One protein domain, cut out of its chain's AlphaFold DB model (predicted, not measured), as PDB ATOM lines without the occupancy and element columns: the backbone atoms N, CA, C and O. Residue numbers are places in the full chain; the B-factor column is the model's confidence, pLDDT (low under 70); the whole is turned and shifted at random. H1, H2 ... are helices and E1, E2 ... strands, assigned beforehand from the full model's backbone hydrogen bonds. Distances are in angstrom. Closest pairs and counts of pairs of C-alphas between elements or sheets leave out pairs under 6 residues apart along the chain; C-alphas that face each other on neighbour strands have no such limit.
ATOM      1  N   ASN A 149     209.553 163.393 132.692       91.00
ATOM      2  CA  ASN A 149     209.915 164.152 131.504       91.00
ATOM      3  C   ASN A 149     209.177 165.489 131.565       91.00
ATOM      4  O   ASN A 149     207.949 165.504 131.457       91.00
ATOM      5  N   ALA A 150     209.899 166.587 131.776       91.12
ATOM      6  CA  ALA A 150     209.313 167.906 132.017       91.12
ATOM      7  C   ALA A 150     210.217 169.034 131.504       91.12
ATOM      8  O   ALA A 150     211.430 168.858 131.348       91.12
ATOM      9  N   ALA A 151     209.623 170.200 131.249       90.44
ATOM     10  CA  ALA A 151     210.357 171.397 130.857       90.44
ATOM     11  C   ALA A 151     210.888 172.154 132.083       90.44
ATOM     12  O   ALA A 151     210.192 172.268 133.092       90.44
ATOM     13  N   VAL A 152     212.106 172.687 131.963       91.00
ATOM     14  CA  VAL A 152     212.702 173.610 132.941       91.00
ATOM     15  C   VAL A 152     212.036 174.979 132.815       91.00
ATOM     16  O   VAL A 152     211.851 175.471 131.701       91.00
ATOM     17  N   ILE A 153     211.758 175.621 133.946       90.75
ATOM     18  CA  ILE A 153     211.460 177.048 134.017       90.75
ATOM     19  C   ILE A 153     212.760 177.798 134.349       90.75
ATOM     20  O   ILE A 153     213.344 177.534 135.404       90.75
ATOM     21  N   PRO A 154     213.231 178.712 133.478       89.69
ATOM     22  CA  PRO A 154     214.411 179.528 133.752       89.69
ATOM     23  C   PRO A 154     214.276 180.312 135.061       89.69
ATOM     24  O   PRO A 154     213.236 180.922 135.322       89.69
ATOM     25  N   ALA A 155     215.320 180.293 135.890       90.69
ATOM     26  CA  ALA A 155     215.277 180.893 137.222       90.69
ATOM     27  C   ALA A 155     215.069 182.415 137.193       90.69
ATOM     28  O   ALA A 155     214.351 182.952 138.027       90.69
ATOM     29  N   ASP A 156     215.621 183.102 136.193       90.38
ATOM     30  CA  ASP A 156     215.482 184.549 135.977       90.38
ATOM     31  C   ASP A 156     214.038 184.990 135.656       90.38
ATOM     32  O   ASP A 156     213.685 186.175 135.786       90.38
ATOM     33  N   ARG A 157     213.187 184.031 135.263       91.06
ATOM     34  CA  ARG A 157     211.752 184.242 135.065       91.06
ATOM     35  C   ARG A 157     210.950 184.164 136.353       91.06
ATOM     36  O   ARG A 157     209.843 184.688 136.362       91.06
ATOM     37  N   ILE A 158     211.465 183.543 137.409       92.50
ATOM     38  CA  ILE A 158     210.771 183.408 138.691       92.50
ATOM     39  C   ILE A 158     211.261 184.525 139.610       92.50
ATOM     40  O   ILE A 158     212.454 184.654 139.854       92.50
ATOM     41  N   SER A 159     210.352 185.345 140.124       93.12
ATOM     42  CA  SER A 159     210.714 186.442 141.025       93.12
ATOM     43  C   SER A 159     209.697 186.624 142.135       93.12
ATOM     44  O   SER A 159     208.538 186.243 142.001       93.12
ATOM     45  N   ARG A 160     210.114 187.253 143.232       91.88
ATOM     46  CA  ARG A 160     209.196 187.702 144.282       91.88
ATOM     47  C   ARG A 160     208.216 188.728 143.716       91.88
ATOM     48  O   ARG A 160     208.617 189.605 142.951       91.88
ATOM     49  N   SER A 161     206.944 188.605 144.086       89.56
ATOM     50  CA  SER A 161     205.918 189.537 143.633       89.56
ATOM     51  C   SER A 161     206.108 190.894 144.295       89.56
ATOM     52  O   SER A 161     206.264 190.990 145.513       89.56
ATOM     53  N   THR A 162     206.064 191.954 143.494       86.81
ATOM     54  CA  THR A 162     206.067 193.337 143.997       86.81
ATOM     55  C   THR A 162     204.702 193.757 144.526       86.81
ATOM     56  O   THR A 162     204.607 194.679 145.332       86.81
ATOM     57  N   ASP A 163     203.646 193.082 144.072       85.31
ATOM     58  CA  ASP A 163     202.262 193.495 144.293       85.31
ATOM     59  C   ASP A 163     201.656 192.832 145.542       85.31
ATOM     60  O   ASP A 163     200.683 193.338 146.107       85.31
ATOM     61  N   LYS A 164     202.208 191.688 145.973       82.69
ATOM     62  CA  LYS A 164     201.686 190.888 147.089       82.69
ATOM     63  C   LYS A 164     202.810 190.349 147.978       82.69
ATOM     64  O   LYS A 164     203.614 189.542 147.510       82.69
ATOM     65  N   PRO A 165     202.845 190.716 149.273       81.00
ATOM     66  CA  PRO A 165     203.774 190.121 150.230       81.00
ATOM     67  C   PRO A 165     203.619 188.595 150.280       81.00
ATOM     68  O   PRO A 165     202.507 188.095 150.437       81.00
ATOM     69  N   GLY A 166     204.725 187.860 150.134       80.62
ATOM     70  CA  GLY A 166     204.720 186.389 150.086       80.62
ATOM     71  C   GLY A 166     204.323 185.788 148.731       80.62
ATOM     72  O   GLY A 166     204.391 184.575 148.559       80.62
ATOM     73  N   GLY A 167     203.930 186.613 147.758       88.25
ATOM     74  CA  GLY A 167     203.624 186.171 146.403       88.25
ATOM     75  C   GLY A 167     204.879 185.986 145.552       88.25
ATOM     76  O   GLY A 167     205.931 186.581 145.801       88.25
ATOM     77  N   TRP A 168     204.742 185.188 144.501       93.88
ATOM     78  CA  TRP A 168     205.750 184.995 143.463       93.88
ATOM     79  C   TRP A 168     205.144 185.259 142.089       93.88
ATOM     80  O   TRP A 168     203.966 185.010 141.867       93.88
ATOM     81  N   ASP A 169     205.948 185.738 141.152       92.06
ATOM     82  CA  ASP A 169     205.530 186.023 139.787       92.06
ATOM     83  C   ASP A 169     206.407 185.237 138.804       92.06
ATOM     84  O   ASP A 169     207.610 185.057 139.021       92.06
ATOM     85  N   LEU A 170     205.806 184.804 137.695       90.75
ATOM     86  CA  LEU A 170     206.512 184.225 136.558       90.75
ATOM     87  C   LEU A 170     206.458 185.192 135.375       90.75
ATOM     88  O   LEU A 170     205.397 185.468 134.802       90.75
ATOM     89  N   LYS A 171     207.635 185.676 134.980       88.19
ATOM     90  CA  LYS A 171     207.834 186.520 133.803       88.19
ATOM     91  C   LYS A 171     207.630 185.683 132.549       88.19
ATOM     92  O   LYS A 171     208.431 184.816 132.204       88.19
ATOM     93  N   THR A 172     206.551 185.975 131.840       81.19
ATOM     94  CA  THR A 172     206.254 185.404 130.525       81.19
ATOM     95  C   THR A 172     205.714 186.516 129.619       81.19
ATOM     96  O   THR A 172     205.608 187.667 130.045       81.19
ATOM     97  N   LYS A 173     205.322 186.194 128.376       78.38
ATOM     98  CA  LYS A 173     204.616 187.151 127.498       78.38
ATOM     99  C   LYS A 173     203.358 187.737 128.156       78.38
ATOM    100  O   LYS A 173     203.011 188.881 127.883       78.38
ATOM    101  N   LYS A 174     202.679 186.952 128.997       79.31
ATOM    102  CA  LYS A 174     201.582 187.384 129.868       79.31
ATOM    103  C   LYS A 174     201.955 187.011 131.305       79.31
ATOM    104  O   LYS A 174     201.837 185.836 131.650       79.31
ATOM    105  N   PRO A 175     202.470 187.956 132.111       82.25
ATOM    106  CA  PRO A 175     202.985 187.644 133.438       82.25
ATOM    107  C   PRO A 175     201.966 186.872 134.274       82.25
ATOM    108  O   PRO A 175     200.829 187.315 134.425       82.25
ATOM    109  N   ILE A 176     202.387 185.731 134.818       87.25
ATOM    110  CA  ILE A 176     201.590 185.015 135.810       87.25
ATOM    111  C   ILE A 176     201.909 185.660 137.147       87.25
ATOM    112  O   ILE A 176     203.056 185.618 137.589       87.25
ATOM    113  N   LYS A 177     200.904 186.275 137.762       85.81
ATOM    114  CA  LYS A 177     201.050 186.940 139.055       85.81
ATOM    115  C   LYS A 177     200.521 186.068 140.184       85.81
ATOM    116  O   LYS A 177     199.624 185.258 139.959       85.81
ATOM    117  N   ASP A 178     201.016 186.307 141.395       83.50
ATOM    118  CA  ASP A 178     200.479 185.712 142.629       83.50
ATOM    119  C   ASP A 178     200.543 184.174 142.669       83.50
ATOM    120  O   ASP A 178     199.624 183.478 143.107       83.50
ATOM    121  N   MET A 179     201.654 183.628 142.190       91.38
ATOM    122  CA  MET A 179     202.027 182.246 142.442       91.38
ATOM    123  C   MET A 179     202.297 182.058 143.932       91.38
ATOM    124  O   MET A 179     203.001 182.849 144.563       91.38
ATOM    125  N   ARG A 180     201.764 180.974 144.490       90.81
ATOM    126  CA  ARG A 180     201.984 180.590 145.884       90.81
ATOM    127  C   ARG A 180     203.041 179.514 145.958       90.81
ATOM    128  O   ARG A 180     202.956 178.516 145.243       90.81
ATOM    129  N   LEU A 181     204.018 179.720 146.827       91.75
ATOM    130  CA  LEU A 181     205.064 178.753 147.109       91.75
ATOM    131  C   LEU A 181     204.674 177.890 148.310       91.75
ATOM    132  O   LEU A 181     204.394 178.396 149.393       91.75
ATOM    133  N   HIS A 182     204.738 176.575 148.131       90.69
ATOM    134  CA  HIS A 182     204.607 175.600 149.203       90.69
ATOM    135  C   HIS A 182     205.913 174.827 149.346       90.69
ATOM    136  O   HIS A 182     206.180 173.895 148.583       90.69
ATOM    137  N   LEU A 183     206.732 175.226 150.316       88.31
ATOM    138  CA  LEU A 183     207.972 174.530 150.638       88.31
ATOM    139  C   LEU A 183     207.683 173.231 151.391       88.31
ATOM    140  O   LEU A 183     206.790 173.145 152.234       88.31
ATOM    141  N   SER A 184     208.452 172.202 151.062       84.81
ATOM    142  CA  SER A 184     208.443 170.925 151.769       84.81
ATOM    143  C   SER A 184     209.504 170.890 152.869       84.81
ATOM    144  O   SER A 184     209.370 170.114 153.801       84.81
ATOM    145  N   CYS A 185     210.522 171.750 152.818       81.00
ATOM    146  CA  CYS A 185     211.581 171.851 153.823       81.00
ATOM    147  C   CYS A 185     211.560 173.195 154.565       81.00
ATOM    148  O   CYS A 185     210.972 174.170 154.097       81.00
ATOM    149  N   HIS A 186     212.245 173.255 155.708       80.38
ATOM    150  CA  HIS A 186     212.472 174.503 156.432       80.38
ATOM    151  C   HIS A 186     213.537 175.337 155.704       80.38
ATOM    152  O   HIS A 186     214.730 175.149 155.914       80.38
ATOM    153  N   MET A 187     213.080 176.199 154.802       85.19
ATOM    154  CA  MET A 187     213.885 177.103 153.983       85.19
ATOM    155  C   MET A 187     213.158 178.448 153.923       85.19
ATOM    156  O   MET A 187     211.925 178.477 153.902       85.19
ATOM    157  N   SER A 188     213.892 179.559 153.918       87.50
ATOM    158  CA  SER A 188     213.262 180.867 153.715       87.50
ATOM    159  C   SER A 188     212.972 181.111 152.228       87.50
ATOM    160  O   SER A 188     213.622 180.558 151.344       87.50
ATOM    161  N   GLU A 189     211.987 181.955 151.923       89.25
ATOM    162  CA  GLU A 189     211.690 182.310 150.528       89.25
ATOM    163  C   GLU A 189     212.842 183.078 149.857       89.25
ATOM    164  O   GLU A 189     213.037 182.958 148.649       89.25
ATOM    165  N   GLU A 190     213.604 183.846 150.642       88.94
ATOM    166  CA  GLU A 190     214.812 184.556 150.204       88.94
ATOM    167  C   GLU A 190     215.930 183.570 149.862       88.94
ATOM    168  O   GLU A 190     216.475 183.612 148.763       88.94
ATOM    169  N   GLU A 191     216.170 182.593 150.739       91.00
ATOM    170  CA  GLU A 191     217.129 181.518 150.487       91.00
ATOM    171  C   GLU A 191     216.760 180.736 149.220       91.00
ATOM    172  O   GLU A 191     217.623 180.472 148.384       91.00
ATOM    173  N   LEU A 192     215.477 180.405 149.020       91.94
ATOM    174  CA  LEU A 192     215.048 179.745 147.787       91.94
ATOM    175  C   LEU A 192     215.343 180.608 146.552       91.94
ATOM    176  O   LEU A 192     215.805 180.082 145.538       91.94
ATOM    177  N   HIS A 193     215.037 181.904 146.615       91.31
ATOM    178  CA  HIS A 193     215.237 182.825 145.500       91.31
ATOM    179  C   HIS A 193     216.712 182.895 145.093       91.31
ATOM    180  O   HIS A 193     217.034 182.716 143.918       91.31
ATOM    181  N   ASP A 194     217.608 183.050 146.066       91.06
ATOM    182  CA  ASP A 194     219.051 183.094 145.826       91.06
ATOM    183  C   ASP A 194     219.559 181.780 145.228       91.06
ATOM    184  O   ASP A 194     220.349 181.772 144.281       91.06
ATOM    185  N   ARG A 195     219.046 180.644 145.712       92.00
ATOM    186  CA  ARG A 195     219.403 179.318 145.194       92.00
ATOM    187  C   ARG A 195     218.884 179.049 143.784       92.00
ATOM    188  O   ARG A 195     219.576 178.387 143.012       92.00
ATOM    189  N   LEU A 196     217.694 179.547 143.443       91.62
ATOM    190  CA  LEU A 196     217.175 179.496 142.076       91.62
ATOM    191  C   LEU A 196     218.083 180.304 141.139       91.62
ATOM    192  O   LEU A 196     218.482 179.794 140.094       91.62
ATOM    193  N   LEU A 197     218.456 181.529 141.524       89.38
ATOM    194  CA  LEU A 197     219.333 182.393 140.726       89.38
ATOM    195  C   LEU A 197     220.766 181.857 140.606       89.38
ATOM    196  O   LEU A 197     221.395 182.058 139.570       89.38
ATOM    197  N   GLY A 198     221.257 181.147 141.624       83.94
ATOM    198  CA  GLY A 198     222.554 180.470 141.601       83.94
ATOM    199  C   GLY A 198     222.630 179.256 140.664       83.94
ATOM    200  O   GLY A 198     223.730 178.787 140.410       83.94
ATOM    201  N   GLN A 199     221.491 178.757 140.158       68.38
ATOM    202  CA  GLN A 199     221.290 177.729 139.110       68.38
ATOM    203  C   GLN A 199     221.963 176.346 139.264       68.38
ATOM    204  O   GLN A 199     221.555 175.409 138.576       68.38
ATOM    205  N   ASP A 200     222.905 176.153 140.188       73.38
ATOM    206  CA  ASP A 200     223.707 174.922 140.235       73.38
ATOM    207  C   ASP A 200     223.072 173.784 141.049       73.38
ATOM    208  O   ASP A 200     223.415 172.613 140.871       73.38
ATOM    209  N   THR A 201     222.132 174.096 141.947       87.88
ATOM    210  CA  THR A 201     221.574 173.089 142.873       87.88
ATOM    211  C   THR A 201     220.057 173.009 142.898       87.88
ATOM    212  O   THR A 201     219.538 171.964 143.285       87.88
ATOM    213  N   VAL A 202     219.338 174.053 142.476       93.06
ATOM    214  CA  VAL A 202     217.870 174.102 142.517       93.06
ATOM    215  C   VAL A 202     217.314 174.403 141.137       93.06
ATOM    216  O   VAL A 202     217.829 175.245 140.407       93.06
ATOM    217  N   VAL A 203     216.230 173.722 140.786       93.06
ATOM    218  CA  VAL A 203     215.550 173.912 139.513       93.06
ATOM    219  C   VAL A 203     214.042 173.824 139.664       93.06
ATOM    220  O   VAL A 203     213.519 173.106 140.513       93.06
ATOM    221  N   CYS A 204     213.337 174.563 138.818       94.00
ATOM    222  CA  CYS A 204     211.888 174.567 138.754       94.00
ATOM    223  C   CYS A 204     211.437 173.913 137.444       94.00
ATOM    224  O   CYS A 204     211.981 174.218 136.380       94.00
ATOM    225  N   ILE A 205     210.467 173.001 137.514       93.19
ATOM    226  CA  ILE A 205     209.938 172.280 136.352       93.19
ATOM    227  C   ILE A 205     208.421 172.395 136.278       93.19
ATOM    228  O   ILE A 205     207.739 172.336 137.297       93.19
ATOM    229  N   GLU A 206     207.870 172.510 135.074       91.31
ATOM    230  CA  GLU A 206     206.417 172.480 134.876       91.31
ATOM    231  C   GLU A 206     205.917 171.035 134.850       91.31
ATOM    232  O   GLU A 206     206.306 170.246 133.984       91.31
ATOM    233  N   ILE A 207     205.044 170.683 135.799       90.00
ATOM    234  CA  ILE A 207     204.466 169.335 135.859       90.00
ATOM    235  C   ILE A 207     203.103 169.270 135.167       90.00
ATOM    236  O   ILE A 207     202.777 168.262 134.537       90.00
ATOM    237  N   GLY A 208     202.319 170.348 135.212       87.12
ATOM    238  CA  GLY A 208     201.054 170.432 134.490       87.12
ATOM    239  C   GLY A 208     200.052 171.403 135.089       87.12
ATOM    240  O   GLY A 208     200.400 172.240 135.921       87.12
ATOM    241  N   ARG A 209     198.790 171.275 134.669       81.69
ATOM    242  CA  ARG A 209     197.719 172.215 135.014       81.69
ATOM    243  C   ARG A 209     196.410 171.523 135.365       81.69
ATOM    244  O   ARG A 209     195.998 170.639 134.639       81.69
ATOM    245  N   ILE A 210     195.704 171.975 136.401       77.25
ATOM    246  CA  ILE A 210     194.364 171.506 136.796       77.25
ATOM    247  C   ILE A 210     193.395 172.698 136.811       77.25
ATOM    248  O   ILE A 210     193.460 173.558 137.687       77.25
ATOM    249  N   PHE A 211     192.453 172.755 135.863       75.62
ATOM    250  CA  PHE A 211     191.604 173.937 135.625       75.62
ATOM    251  C   PHE A 211     192.445 175.208 135.404       75.62
ATOM    252  O   PHE A 211     193.218 175.270 134.456       75.62
ATOM    253  N   ALA A 212     192.267 176.208 136.271       79.31
ATOM    254  CA  ALA A 212     193.034 177.447 136.347       79.31
ATOM    255  C   ALA A 212     194.387 177.289 137.045       79.31
ATOM    256  O   ALA A 212     195.188 178.213 136.999       79.31
ATOM    257  N   HIS A 213     194.645 176.156 137.696       84.94
ATOM    258  CA  HIS A 213     195.844 175.978 138.500       84.94
ATOM    259  C   HIS A 213     196.979 175.432 137.647       84.94
ATOM    260  O   HIS A 213     196.799 174.430 136.962       84.94
ATOM    261  N   HIS A 214     198.144 176.058 137.714       87.56
ATOM    262  CA  HIS A 214     199.401 175.564 137.166       87.56
ATOM    263  C   HIS A 214     200.306 175.116 138.299       87.56
ATOM    264  O   HIS A 214     200.365 175.767 139.343       87.56
ATOM    265  N   PHE A 215     201.010 174.017 138.068       91.62
ATOM    266  CA  PHE A 215     201.869 173.390 139.052       91.62
ATOM    267  C   PHE A 215     203.299 173.357 138.537       91.62
ATOM    268  O   PHE A 215     203.582 172.785 137.476       91.62
ATOM    269  N   PHE A 216     204.198 173.924 139.333       93.62
ATOM    270  CA  PHE A 216     205.626 173.893 139.065       93.62
ATOM    271  C   PHE A 216     206.340 173.257 140.248       93.62
ATOM    272  O   PHE A 216     206.230 173.726 141.379       93.62
ATOM    273  N   MET A 217     207.038 172.156 140.007       95.31
ATOM    274  CA  MET A 217     207.758 171.435 141.044       95.31
ATOM    275  C   MET A 217     209.157 172.018 141.201       95.31
ATOM    276  O   MET A 217     209.862 172.220 140.214       95.31
ATOM    277  N   VAL A 218     209.556 172.254 142.448       95.44
ATOM    278  CA  VAL A 218     210.897 172.724 142.792       95.44
ATOM    279  C   VAL A 218     211.723 171.537 143.265       95.44
ATOM    280  O   VAL A 218     211.337 170.821 144.196       95.44
ATOM    281  N   LEU A 219     212.851 171.332 142.598       95.19
ATOM    282  CA  LEU A 219     213.748 170.205 142.772       95.19
ATOM    283  C   LEU A 219     215.136 170.685 143.196       95.19
ATOM    284  O   LEU A 219     215.637 171.675 142.676       95.19
ATOM    285  N   GLU A 220     215.769 169.944 144.092       93.94
ATOM    286  CA  GLU A 220     217.134 170.148 144.566       93.94
ATOM    287  C   GLU A 220     218.004 168.949 144.182       93.94
ATOM    288  O   GLU A 220     217.616 167.802 144.407       93.94
ATOM    289  N   LYS A 221     219.183 169.190 143.610       92.19
ATOM    290  CA  LYS A 221     220.140 168.144 143.232       92.19
ATOM    291  C   LYS A 221     220.728 167.473 144.480       92.19
ATOM    292  O   LYS A 221     221.216 168.151 145.382       92.19
ATOM    293  N   ARG A 222     220.729 166.134 144.537       84.81
ATOM    294  CA  ARG A 222     221.239 165.360 145.689       84.81
ATOM    295  C   ARG A 222     222.756 165.138 145.615       84.81
ATOM    296  O   ARG A 222     223.218 164.008 145.593       84.81
ATOM    297  N   GLY A 223     223.542 166.210 145.606       80.25
ATOM    298  CA  GLY A 223     225.010 166.136 145.626       80.25
ATOM    299  C   GLY A 223     225.680 166.558 144.313       80.25
ATOM    300  O   GLY A 223     225.006 167.040 143.404       80.25
ATOM    301  N   PRO A 224     227.016 166.437 144.222       75.00
ATOM    302  CA  PRO A 224     227.780 166.966 143.092       75.00
ATOM    303  C   PRO A 224     227.554 166.174 141.795       75.00
ATOM    304  O   PRO A 224     227.565 166.759 140.712       75.00
ATOM    305  N   ASP A 225     227.266 164.875 141.899       71.75
ATOM    306  CA  ASP A 225     227.132 163.978 140.749       71.75
ATOM    307  C   ASP A 225     225.728 164.037 140.129       71.75
ATOM    308  O   ASP A 225     224.717 163.914 140.824       71.75
ATOM    309  N   ASP A 226     225.649 164.145 138.799       65.12
ATOM    310  CA  ASP A 226     224.374 164.156 138.054       65.12
ATOM    311  C   ASP A 226     223.560 162.858 138.217       65.12
ATOM    312  O   ASP A 226     222.344 162.849 138.026       65.12
ATOM    313  N   ASN A 227     224.206 161.771 138.644       68.44
ATOM    314  CA  ASN A 227     223.577 160.464 138.838       68.44
ATOM    315  C   ASN A 227     222.805 160.326 140.159       68.44
ATOM    316  O   ASN A 227     222.065 159.359 140.323       68.44
ATOM    317  N   MET A 228     222.949 161.264 141.098       76.69
ATOM    318  CA  MET A 228     222.251 161.198 142.390       76.69
ATOM    319  C   MET A 228     220.781 161.642 142.311       76.69
ATOM    320  O   MET A 228     220.022 161.493 143.273       76.69
ATOM    321  N   GLY A 229     220.370 162.192 141.164       88.88
ATOM    322  CA  GLY A 229     219.024 162.694 140.929       88.88
ATOM    323  C   GLY A 229     218.652 163.873 141.828       88.88
ATOM    324  O   GLY A 229     219.499 164.646 142.286       88.88
ATOM    325  N   TYR A 230     217.351 164.023 142.053       93.38
ATOM    326  CA  TYR A 230     216.763 165.207 142.663       93.38
ATOM    327  C   TYR A 230     215.842 164.863 143.836       93.38
ATOM    328  O   TYR A 230     215.134 163.857 143.823       93.38
ATOM    329  N   SER A 231     215.815 165.738 144.835       93.44
ATOM    330  CA  SER A 231     214.794 165.775 145.876       93.44
ATOM    331  C   SER A 231     213.779 166.858 145.552       93.44
ATOM    332  O   SER A 231     214.139 167.972 145.190       93.44
ATOM    333  N   ARG A 232     212.498 166.577 145.747       94.38
ATOM    334  CA  ARG A 232     211.473 167.608 145.786       94.38
ATOM    335  C   ARG A 232     211.626 168.434 147.063       94.38
ATOM    336  O   ARG A 232     211.608 167.875 148.156       94.38
ATOM    337  N   ILE A 233     211.694 169.754 146.915       93.12
ATOM    338  CA  ILE A 233     211.772 170.699 148.041       93.12
ATOM    339  C   ILE A 233     210.616 171.699 148.077       93.12
ATOM    340  O   ILE A 233     210.430 172.384 149.079       93.12
ATOM    341  N   GLY A 234     209.803 171.770 147.022       93.00
ATOM    342  CA  GLY A 234     208.632 172.634 147.018       93.00
ATOM    343  C   GLY A 234     207.739 172.475 145.796       93.00
ATOM    344  O   GLY A 234     208.003 171.675 144.893       93.00
ATOM    345  N   LEU A 235     206.653 173.238 145.798       94.56
ATOM    346  CA  LEU A 235     205.681 173.321 144.716       94.56
ATOM    347  C   LEU A 235     205.165 174.756 144.615       94.56
ATOM    348  O   LEU A 235     204.667 175.300 145.599       94.56
ATOM    349  N   PHE A 236     205.240 175.343 143.429       94.19
ATOM    350  CA  PHE A 236     204.476 176.537 143.110       94.19
ATOM    351  C   PHE A 236     203.099 176.159 142.577       94.19
ATOM    352  O   PHE A 236     202.979 175.288 141.710       94.19
ATOM    353  N   VAL A 237     202.082 176.873 143.052       91.69
ATOM    354  CA  VAL A 237     200.713 176.811 142.543       91.69
ATOM    355  C   VAL A 237     200.327 178.197 142.041       91.69
ATOM    356  O   VAL A 237     200.338 179.163 142.801       91.69
ATOM    357  N   ALA A 238     199.985 178.304 140.761       89.38
ATOM    358  CA  ALA A 238     199.566 179.560 140.146       89.38
ATOM    359  C   ALA A 238     198.124 179.471 139.657       89.38
ATOM    360  O   ALA A 238     197.774 178.478 139.030       89.38
ATOM    361  N   VAL A 239     197.298 180.491 139.900       85.75
ATOM    362  CA  VAL A 239     195.894 180.516 139.457       85.75
ATOM    363  C   VAL A 239     195.735 181.501 138.305       85.75
ATOM    364  O   VAL A 239     195.905 182.701 138.491       85.75
ATOM    365  N   LEU A 240     195.381 181.005 137.125       78.50
ATOM    366  CA  LEU A 240     195.164 181.820 135.931       78.50
ATOM    367  C   LEU A 240     193.695 182.188 135.733       78.50
ATOM    368  O   LEU A 240     192.782 181.402 136.000       78.50
ATOM    369  N   GLY A 241     193.466 183.396 135.221       67.75
ATOM    370  CA  GLY A 241     192.128 183.867 134.874       67.75
ATOM    371  C   GLY A 241     191.523 183.080 133.709       67.75
ATOM    372  O   GLY A 241     192.228 182.538 132.856       67.75
ATOM    373  N   SER A 242     190.189 183.058 133.621       56.31
ATOM    374  CA  SER A 242     189.468 182.225 132.649       56.31
ATOM    375  C   SER A 242     189.717 182.559 131.166       56.31
ATOM    376  O   SER A 242     189.329 181.794 130.287       56.31
ATOM    377  N   MET A 243     190.371 183.685 130.870       51.66
ATOM    378  CA  MET A 243     190.735 184.114 129.514       51.66
ATOM    379  C   MET A 243     192.188 183.781 129.125       51.66
ATOM    380  O   MET A 243     192.598 184.049 127.995       51.66
ATOM    381  N   GLU A 244     192.983 183.190 130.020       56.12
ATOM    382  CA  GLU A 244     194.425 182.967 129.811       56.12
ATOM    383  C   GLU A 244     194.783 181.518 129.436       56.12
ATOM    384  O   GLU A 244     195.927 181.223 129.094       56.12
ATOM    385  N   PHE A 245     193.788 180.626 129.381       51.75
ATOM    386  CA  PHE A 245     193.951 179.183 129.146       51.75
ATOM    387  C   PHE A 245     194.620 178.779 127.817       51.75
ATOM    388  O   PHE A 245     195.016 177.620 127.666       51.75
ATOM    389  N   GLY A 246     194.702 179.691 126.840       47.69
ATOM    390  CA  GLY A 246     195.110 179.393 125.463       47.69
ATOM    391  C   GLY A 246     196.613 179.477 125.159       47.69
ATOM    392  O   GLY A 246     197.049 178.871 124.185       47.69
ATOM    393  N   ASN A 247     197.421 180.174 125.968       50.50
ATOM    394  CA  ASN A 247     198.763 180.628 125.548       50.50
ATOM    395  C   ASN A 247     199.930 180.100 126.401       50.50
ATOM    396  O   ASN A 247     200.920 180.790 126.600       50.50
ATOM    397  N   ILE A 248     199.830 178.872 126.904       52.25
ATOM    398  CA  ILE A 248     200.758 178.354 127.929       52.25
ATOM    399  C   ILE A 248     201.830 177.425 127.349       52.25
ATOM    400  O   ILE A 248     202.933 177.345 127.874       52.25
ATOM    401  N   ARG A 249     201.596 176.858 126.157       52.66
ATOM    402  CA  ARG A 249     202.613 176.088 125.408       52.66
ATOM    403  C   ARG A 249     203.892 176.890 125.077       52.66
ATOM    404  O   ARG A 249     204.807 176.344 124.475       52.66
ATOM    405  N   SER A 250     203.944 178.179 125.427       50.47
ATOM    406  CA  SER A 250     205.023 179.126 125.140       50.47
ATOM    407  C   SER A 250     205.942 179.451 126.324       50.47
ATOM    408  O   SER A 250     206.662 180.443 126.246       50.47
ATOM    409  N   TYR A 251     205.911 178.697 127.428       57.38
ATOM    410  CA  TYR A 251     206.852 178.918 128.544       57.38
ATOM    411  C   TYR A 251     208.192 178.198 128.365       57.38
ATOM    412  O   TYR A 251     209.144 178.457 129.102       57.38
ATOM    413  N   HIS A 252     208.264 177.318 127.367       55.09
ATOM    414  CA  HIS A 252     209.434 176.519 127.048       55.09
ATOM    415  C   HIS A 252     210.398 177.305 126.157       55.09
ATOM    416  O   HIS A 252     210.202 177.395 124.948       55.09
ATOM    417  N   ASP A 253     211.468 177.820 126.752       53.84
ATOM    418  CA  ASP A 253     212.655 178.233 125.993       53.84
ATOM    419  C   ASP A 253     213.702 177.101 125.948       53.84
ATOM    420  O   ASP A 253     214.642 177.150 125.161       53.84
ATOM    421  N   GLY A 254     213.522 176.055 126.767       56.88
ATOM    422  CA  GLY A 254     214.402 174.890 126.859       56.88
ATOM    423  C   GLY A 254     213.732 173.591 126.409       56.88
ATOM    424  O   GLY A 254     212.518 173.413 126.530       56.88
ATOM    425  N   GLY A 255     214.544 172.654 125.912       71.50
ATOM    426  CA  GLY A 255     214.105 171.290 125.626       71.50
ATOM    427  C   GLY A 255     213.608 170.581 126.890       71.50
ATOM    428  O   GLY A 255     214.121 170.793 127.990       71.50
ATOM    429  N   ARG A 256     212.597 169.723 126.734       85.88
ATOM    430  CA  ARG A 256     212.161 168.818 127.806       85.88
ATOM    431  C   ARG A 256     213.287 167.844 128.122       85.88
ATOM    432  O   ARG A 256     213.927 167.336 127.203       85.88
ATOM    433  N   ARG A 257     213.492 167.546 129.402       88.75
ATOM    434  CA  ARG A 257     214.495 166.573 129.847       88.75
ATOM    435  C   ARG A 257     213.920 165.611 130.869       88.75
ATOM    436  O   ARG A 257     212.839 165.847 131.411       88.75
ATOM    437  N   ASP A 258     214.647 164.527 131.085       90.31
ATOM    438  CA  ASP A 258     214.323 163.529 132.088       90.31
ATOM    439  C   ASP A 258     214.916 163.922 133.446       90.31
ATOM    440  O   ASP A 258     216.072 164.329 133.548       90.31
ATOM    441  N   TRP A 259     214.100 163.786 134.485       89.44
ATOM    442  CA  TRP A 259     214.395 164.162 135.859       89.44
ATOM    443  C   TRP A 259     214.186 162.960 136.760       89.44
ATOM    444  O   TRP A 259     213.048 162.553 136.994       89.44
ATOM    445  N   VAL A 260     215.276 162.390 137.261       90.06
ATOM    446  CA  VAL A 260     215.208 161.306 138.244       90.06
ATOM    447  C   VAL A 260     214.970 161.927 139.614       90.06
ATOM    448  O   VAL A 260     215.836 162.639 140.116       90.06
ATOM    449  N   ILE A 261     213.806 161.683 140.212       90.12
ATOM    450  CA  ILE A 261     213.475 162.183 141.552       90.12
ATOM    451  C   ILE A 261     213.393 161.027 142.553       90.12
ATOM    452  O   ILE A 261     212.828 159.976 142.241       90.12
ATOM    453  N   TYR A 262     213.955 161.240 143.745       86.50
ATOM    454  CA  TYR A 262     214.076 160.282 144.856       86.50
ATOM    455  C   TYR A 262     213.374 160.768 146.126       86.50
ATOM    456  O   TYR A 262     212.752 161.849 146.129       86.50
TER     457      TYR A 262
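What this domain is: This is residues 149 to 262 of the 262 residues of an uncharacterized protein of Magnaporthe grisea (UniProt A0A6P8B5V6). One strongly twisted antiparallel sheet of eight strands is folded back on itself into a partly closed barrel: the larger leaf, E2 E3 E4 E7 E6, faces the small leaf, E1 E8, across the hinge E5, and the end of E8 comes back to the beginning of E7. The one helix, H1, sits beside the strands near E2 and E5, and a long loop, residues 240 to 256, runs round the outside from E7 to E8. The printed part has 114 residues, with the order E1 E2 E3 E4 H1 E5 E6 E7 E8 along the chain and E2 E3 E4 E7 E6 E5 E1 E8 across the sheet. The class is mostly strand; the whole is compact, with a radius of gyration of the C-alphas of 13.8 A and spans of 43 by 30 by 21 A.

Where its parts are: The long strands are E7, residues 230 to 239, 26.1 A; E6, residues 213 to 221, 26.0 A; E5, residues 202 to 210, 24.3 A; and E4, residues 176 to 183, 19.2 A. E3 is residues 168 to 170, 7.0 A, and E2 residues 158 to 160, 7.2 A. E1, residues 149 to 153, 13.2 A, begins with C-alpha 149 at (209.915, 164.152, 131.504). E8, residues 257 to 261, 12.5 A, ends with C-alpha 261 at (213.475, 162.183, 141.552). H1 is residues 189 to 197, 12.4 A, from C-alpha 189 at (211.690, 182.310, 150.528).

How they stand to each other: E5, E6 and E7 form a meander, each strand the antiparallel neighbour of the one before, with N 205 and O 217 at 2.9 A and N 216 and O 236 at 3.0 A. E7 bends by 59 degrees at residue 233. E4 pairs with E7 over residues 180 to 183, N 182 and O 235 at 2.8 A, and with E3 over 176 to 179, N 170 and O 176 at 2.9 A. E2, E3 and E4 are a second meander; N 169 and O 159 are 2.8 A apart. E1 pairs with E5 over residues 151 to 153, N 153 and O 204 at 2.8 A, and with the edge strand E8 over 149 to 150, N 150 and O 257 at 3.1 A. The closest C-alphas of E7 and E8, Tyr 230 and Ile 261, are 4.6 A apart. H1 is on the sheet at a height of 7.1 A, only just over none of the strands, with 2 of its C-alphas falling on E5; Leu 196 and Val 202 have the closest C-alphas of H1 and E5, 5.5 A. In H1 every O i to N i+4 pair is within hydrogen-bond range.

The domain as a whole: The two C-alphas farthest apart are those of Asp 225 and Met 243, 43.1 A. The printed part has no cut and ends at residue 262, the chain's last. The link E7 to E8 is long, 17 residues. Mean pLDDT of the printed part is 83.2; residue 199, residues 226 to 227 and residues 241 to 254 are under 70.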